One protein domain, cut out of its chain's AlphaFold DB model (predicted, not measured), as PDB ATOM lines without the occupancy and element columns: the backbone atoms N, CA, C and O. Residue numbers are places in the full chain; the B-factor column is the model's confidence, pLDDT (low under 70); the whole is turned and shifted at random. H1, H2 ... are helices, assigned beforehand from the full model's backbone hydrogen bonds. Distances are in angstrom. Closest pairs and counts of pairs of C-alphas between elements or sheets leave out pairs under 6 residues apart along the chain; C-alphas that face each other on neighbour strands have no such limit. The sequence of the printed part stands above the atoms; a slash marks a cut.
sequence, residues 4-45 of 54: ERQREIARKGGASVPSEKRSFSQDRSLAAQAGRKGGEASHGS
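Overview. This is residues 4 to 45 of the 54 residues of the protein "General stress protein YciG" of Brevundimonas variabilis (UniProt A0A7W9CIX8). The printed part makes an open, flat U: H1 and the start of the link after it form one arm, the long helix H3 forms the other arm, and the rest of the link with the one-turn helix H2 makes the base between them. The two arms have no contact with each other, and H2 meets H3 at the corner where the base turns into the second arm. The printed part has 42 residues, with three named helices in the order H1, H2, H3 and no named strand, and its class is all helix. The whole is loose, with a radius of gyration of the C-alphas of 12.9 A, and its C-alphas span 29 by 28 by 8 A.

Arrangement. H1, residues 4 to 12, touches no helix. It is apart from H2, residues 23 to 26, although the two follow each other in the chain. It is also apart from H3, residues 28 to 43. H2 and H3 touch only at the corner by their link, with 5 pairs of C-alphas within 8 A; H3 touches H2 with residues 30 to 31 alone. The closest C-alphas of the two are those of Phe 24 and Ala 31, 4.9 A apart, and their centres are 13.4 A apart. In H1 and H3 every pair of O of residue i and N of residue i+4 is within hydrogen-bond range. H2 is too short for such a pair, and its one pair of O of residue i and N of residue i+3 is not within range.

Along the chain. H1 runs from Glu 4, with its C-alpha at (8.954, 40.709, -50.403), to Lys 12, and is 12.2 A from first to last C-alpha. H2 runs from Ser 23, with its C-alpha at (19.235, 32.835, -27.834), to Gln 26, and measures 5.2 A. H3, the longest helix with 16 residues, runs from Arg 28 to His 43, with C-alpha 43 at (-2.922, 25.434, -30.158), and measures 22.2 A.

Size, cuts and confidence. The two C-alphas farthest apart are those of Glu 4 and Ser 29, at 33.7 A, while the first and last printed C-alphas, of Glu 4 and Ser 45, are 26.0 A apart. The outline is flat. Residues 4 to 13, of which 4 to 12 belong to H1, stand free, and so do residues 15 to 21, residues 25 to 30, of which 28 to 30 belong to H3, and residues 36 to 45, of which 36 to 43 belong to H3. The printed part has no cut. The link from H1 to H2, 10 residues, is short, and the link from H2 to H3, 1 residue, is tight. The mean pLDDT of the printed part is 78.5; it is under 70 at residues 13 to 17, 19 to 20, 23 to 25 and 43 to 45 of this predicted model.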
ATOM      1  N   GLU A   4       7.782  41.512 -50.043       87.69
ATOM      2  CA  GLU A   4       8.954  40.709 -50.403       87.69
ATOM      3  C   GLU A   4      10.141  41.022 -49.500       87.69
ATOM      4  O   GLU A   4      10.787  40.114 -48.971       87.69
ATOM      5  N   ARG A   5      10.366  42.307 -49.223       84.12
ATOM      6  CA  ARG A   5      11.425  42.761 -48.320       84.12
ATOM      7  C   ARG A   5      11.195  42.279 -46.888       84.12
ATOM      8  O   ARG A   5      12.147  41.897 -46.212       84.12
ATOM      9  N   GLN A   6       9.945  42.238 -46.425       85.12
ATOM     10  CA  GLN A   6       9.608  41.667 -45.117       85.12
ATOM     11  C   GLN A   6       9.907  40.162 -45.060       85.12
ATOM     12  O   GLN A   6      10.486  39.691 -44.079       85.12
ATOM     13  N   ARG A   7       9.569  39.409 -46.115       83.38
ATOM     14  CA  ARG A   7       9.908  37.979 -46.219       83.38
ATOM     15  C   ARG A   7      11.411  37.749 -46.258       83.38
ATOM     16  O   ARG A   7      11.891  36.813 -45.626       83.38
ATOM     17  N   GLU A   8      12.157  38.592 -46.961       83.00
ATOM     18  CA  GLU A   8      13.613  38.499 -47.024       83.00
ATOM     19  C   GLU A   8      14.258  38.762 -45.654       83.00
ATOM     20  O   GLU A   8      15.133  38.005 -45.230       83.00
ATOM     21  N   ILE A   9      13.777  39.774 -44.922       79.06
ATOM     22  CA  ILE A   9      14.217  40.075 -43.553       79.06
ATOM     23  C   ILE A   9      13.861  38.930 -42.603       79.06
ATOM     24  O   ILE A   9      14.711  38.516 -41.825       79.06
ATOM     25  N   ALA A  10      12.647  38.380 -42.677       78.69
ATOM     26  CA  ALA A  10      12.243  37.243 -41.852       78.69
ATOM     27  C   ALA A  10      13.072  35.986 -42.162       78.69
ATOM     28  O   ALA A  10      13.495  35.291 -41.244       78.69
ATOM     29  N   ARG A  11      13.372  35.728 -43.444       79.44
ATOM     30  CA  ARG A  11      14.214  34.605 -43.890       79.44
ATOM     31  C   ARG A  11      15.672  34.756 -43.439       79.44
ATOM     32  O   ARG A  11      16.307  33.761 -43.107       79.44
ATOM     33  N   LYS A  12      16.206  35.982 -43.426       77.31
ATOM     34  CA  LYS A  12      17.544  36.306 -42.890       77.31
ATOM     35  C   LYS A  12      17.551  36.457 -41.361       77.31
ATOM     36  O   LYS A  12      18.616  36.423 -40.742       77.31
ATOM     37  N   GLY A  13      16.384  36.620 -40.745       69.50
ATOM     38  CA  GLY A  13      16.208  36.799 -39.310       69.50
ATOM     39  C   GLY A  13      16.732  35.591 -38.542       69.50
ATOM     40  O   GLY A  13      16.287  34.469 -38.746       69.50
ATOM     41  N   GLY A  14      17.725  35.814 -37.678       66.69
ATOM     42  CA  GLY A  14      18.393  34.759 -36.906       66.69
ATOM     43  C   GLY A  14      19.574  34.081 -37.612       66.69
ATOM     44  O   GLY A  14      20.372  33.424 -36.943       66.69
ATOM     45  N   ALA A  15      19.755  34.284 -38.924       67.62
ATOM     46  CA  ALA A  15      20.922  33.788 -39.659       67.62
ATOM     47  C   ALA A  15      22.187  34.620 -39.381       67.62
ATOM     48  O   ALA A  15      23.283  34.071 -39.351       67.62
ATOM     49  N   SER A  16      22.032  35.922 -39.110       69.25
ATOM     50  CA  SER A  16      23.128  36.846 -38.765       69.25
ATOM     51  C   SER A  16      23.799  36.532 -37.426       69.25
ATOM     52  O   SER A  16      24.874  37.050 -37.133       69.25
ATOM     53  N   VAL A  17      23.147  35.725 -36.585       68.88
ATOM     54  CA  VAL A  17      23.662  35.330 -35.278       68.88
ATOM     55  C   VAL A  17      24.304  33.947 -35.429       68.88
ATOM     56  O   VAL A  17      23.590  32.990 -35.769       68.88
ATOM     57  N   PRO A  18      25.627  33.815 -35.185       74.19
ATOM     58  CA  PRO A  18      26.307  32.522 -35.160       74.19
ATOM     59  C   PRO A  18      25.537  31.528 -34.294       74.19
ATOM     60  O   PRO A  18      24.970  31.922 -33.275       74.19
ATOM     61  N   SER A  19      25.505  30.252 -34.681       68.44
ATOM     62  CA  SER A  19      24.740  29.193 -33.999       68.44
ATOM     63  C   SER A  19      24.953  29.174 -32.481       68.44
ATOM     64  O   SER A  19      23.993  29.020 -31.729       68.44
ATOM     65  N   GLU A  20      26.187  29.412 -32.043       69.06
ATOM     66  CA  GLU A  20      26.632  29.473 -30.643       69.06
ATOM     67  C   GLU A  20      26.075  30.679 -29.867       69.06
ATOM     68  O   GLU A  20      25.943  30.635 -28.647       69.06
ATOM     69  N   LYS A  21      25.732  31.767 -30.566       70.31
ATOM     70  CA  LYS A  21      25.205  33.013 -29.983       70.31
ATOM     71  C   LYS A  21      23.692  33.155 -30.122       70.31
ATOM     72  O   LYS A  21      23.131  34.160 -29.693       70.31
ATOM     73  N   ARG A  22      23.007  32.192 -30.744       76.00
ATOM     74  CA  ARG A  22      21.542  32.222 -30.856       76.00
ATOM     75  C   ARG A  22      20.939  32.079 -29.461       76.00
ATOM     76  O   ARG A  22      21.357  31.208 -28.705       76.00
ATOM     77  N   SER A  23      19.915  32.876 -29.142       69.88
ATOM     78  CA  SER A  23      19.235  32.835 -27.834       69.88
ATOM     79  C   SER A  23      18.730  31.432 -27.477       69.88
ATOM     80  O   SER A  23      18.746  31.048 -26.315       69.88
ATOM     81  N   PHE A  24      18.360  30.637 -28.490       67.25
ATOM     82  CA  PHE A  24      17.960  29.236 -28.335       67.25
ATOM     83  C   PHE A  24      19.096  28.294 -27.896       67.25
ATOM     84  O   PHE A  24      18.824  27.270 -27.274       67.25
ATOM     85  N   SER A  25      20.351  28.623 -28.217       68.62
ATOM     86  CA  SER A  25      21.545  27.847 -27.852       68.62
ATOM     87  C   SER A  25      22.166  28.307 -26.529       68.62
ATOM     88  O   SER A  25      22.785  27.501 -25.842       68.62
ATOM     89  N   GLN A  26      22.018  29.591 -26.179       74.31
ATOM     90  CA  GLN A  26      22.621  30.176 -24.976       74.31
ATOM     91  C   GLN A  26      21.855  29.857 -23.692       74.31
ATOM     92  O   GLN A  26      22.474  29.538 -22.682       74.31
ATOM     93  N   ASP A  27      20.522  29.931 -23.722       87.50
ATOM     94  CA  ASP A  27      19.690  29.680 -22.546       87.50
ATOM     95  C   ASP A  27      18.588  28.677 -22.884       87.50
ATOM     96  O   ASP A  27      17.555  28.984 -23.490       87.50
ATOM     97  N   ARG A  28      18.824  27.438 -22.453       85.12
ATOM     98  CA  ARG A  28      17.914  26.316 -22.677       85.12
ATOM     99  C   ARG A  28      16.576  26.507 -21.941       85.12
ATOM    100  O   ARG A  28      15.553  26.021 -22.421       85.12
ATOM    101  N   SER A  29      16.561  27.226 -20.814       87.94
ATOM    102  CA  SER A  29      15.339  27.549 -20.066       87.94
ATOM    103  C   SER A  29      14.502  28.592 -20.802       87.94
ATOM    104  O   SER A  29      13.293  28.406 -20.968       87.94
ATOM    105  N   LEU A  30      15.132  29.659 -21.302       86.19
ATOM    106  CA  LEU A  30      14.464  30.680 -22.112       86.19
ATOM    107  C   LEU A  30      13.884  30.078 -23.399       86.19
ATOM    108  O   LEU A  30      12.730  30.341 -23.738       86.19
ATOM    109  N   ALA A  31      14.649  29.216 -24.076       85.81
ATOM    110  CA  ALA A  31      14.202  28.471 -25.251       85.81
ATOM    111  C   ALA A  31      12.959  27.614 -24.957       85.81
ATOM    112  O   ALA A  31      11.973  27.665 -25.695       85.81
ATOM    113  N   ALA A  32      12.980  26.862 -23.850       88.81
ATOM    114  CA  ALA A  32      11.853  26.037 -23.429       88.81
ATOM    115  C   ALA A  32      10.608  26.881 -23.113       88.81
ATOM    116  O   ALA A  32       9.503  26.522 -23.516       88.81
ATOM    117  N   GLN A  33      10.773  28.016 -22.429       89.94
ATOM    118  CA  GLN A  33       9.678  28.941 -22.124       89.94
ATOM    119  C   GLN A  33       9.067  29.552 -23.391       89.94
ATOM    120  O   GLN A  33       7.846  29.541 -23.550       89.94
ATOM    121  N   ALA A  34       9.906  30.037 -24.309       87.62
ATOM    122  CA  ALA A  34       9.460  30.590 -25.584       87.62
ATOM    123  C   ALA A  34       8.734  29.536 -26.437       87.62
ATOM    124  O   ALA A  34       7.678  29.827 -27.000       87.62
ATOM    125  N   GLY A  35       9.253  28.304 -26.479       88.12
ATOM    126  CA  GLY A  35       8.626  27.179 -27.173       88.12
ATOM    127  C   GLY A  35       7.247  26.825 -26.612       88.12
ATOM    128  O   GLY A  35       6.299  26.701 -27.385       88.12
ATOM    129  N   ARG A  36       7.106  26.738 -25.279       91.44
ATOM    130  CA  ARG A  36       5.804  26.495 -24.631       91.44
ATOM    131  C   ARG A  36       4.781  27.564 -25.000       91.44
ATOM    132  O   ARG A  36       3.721  27.229 -25.515       91.44
ATOM    133  N   LYS A  37       5.137  28.841 -24.837       91.06
ATOM    134  CA  LYS A  37       4.249  29.967 -25.160       91.06
ATOM    135  C   LYS A  37       3.852  29.997 -26.641       91.06
ATOM    136  O   LYS A  37       2.704  30.282 -26.970       91.06
ATOM    137  N   GLY A  38       4.794  29.706 -27.540       87.62
ATOM    138  CA  GLY A  38       4.514  29.592 -28.974       87.62
ATOM    139  C   GLY A  38       3.531  28.461 -29.281       87.62
ATOM    140  O   GLY A  38       2.574  28.669 -30.020       87.62
ATOM    141  N   GLY A  39       3.721  27.298 -28.652       87.69
ATOM    142  CA  GLY A  39       2.799  26.167 -28.747       87.69
ATOM    143  C   GLY A  39       1.399  26.511 -28.243       87.69
ATOM    144  O   GLY A  39       0.428  26.250 -28.942       87.69
ATOM    145  N   GLU A  40       1.282  27.156 -27.083       87.62
ATOM    146  CA  GLU A  40      -0.002  27.618 -26.533       87.62
ATOM    147  C   GLU A  40      -0.740  28.551 -27.509       87.62
ATOM    148  O   GLU A  40      -1.926  28.357 -27.779       87.62
ATOM    149  N   ALA A  41      -0.031  29.511 -28.113       81.94
ATOM    150  CA  ALA A  41      -0.605  30.430 -29.097       81.94
ATOM    151  C   ALA A  41      -1.064  29.721 -30.389       81.94
ATOM    152  O   ALA A  41      -2.107  30.064 -30.952       81.94
ATOM    153  N   SER A  42      -0.311  28.719 -30.857       79.00
ATOM    154  CA  SER A  42      -0.665  27.916 -32.038       79.00
ATOM    155  C   SER A  42      -1.770  26.892 -31.766       79.00
ATOM    156  O   SER A  42      -2.546  26.570 -32.665       79.00
ATOM    157  N   HIS A  43      -1.873  26.377 -30.542       68.00
ATOM    158  CA  HIS A  43      -2.922  25.434 -30.158       68.00
ATOM    159  C   HIS A  43      -4.253  26.125 -29.847       68.00
ATOM    160  O   HIS A  43      -5.298  25.545 -30.128       68.00
ATOM    161  N   GLY A  44      -4.246  27.377 -29.376       61.34
ATOM    162  CA  GLY A  44      -5.465  28.165 -29.147       61.34
ATOM    163  C   GLY A  44      -6.175  28.663 -30.414       61.34
ATOM    164  O   GLY A  44      -7.242  29.258 -30.315       61.34
ATOM    165  N   SER A  45      -5.600  28.445 -31.602       57.78
ATOM    166  CA  SER A  45      -6.141  28.915 -32.887       57.78
ATOM    167  C   SER A  45      -6.637  27.801 -33.821       57.78
ATOM    168  O   SER A  45      -7.113  28.105 -34.916       57.78
TER     169      SER A  45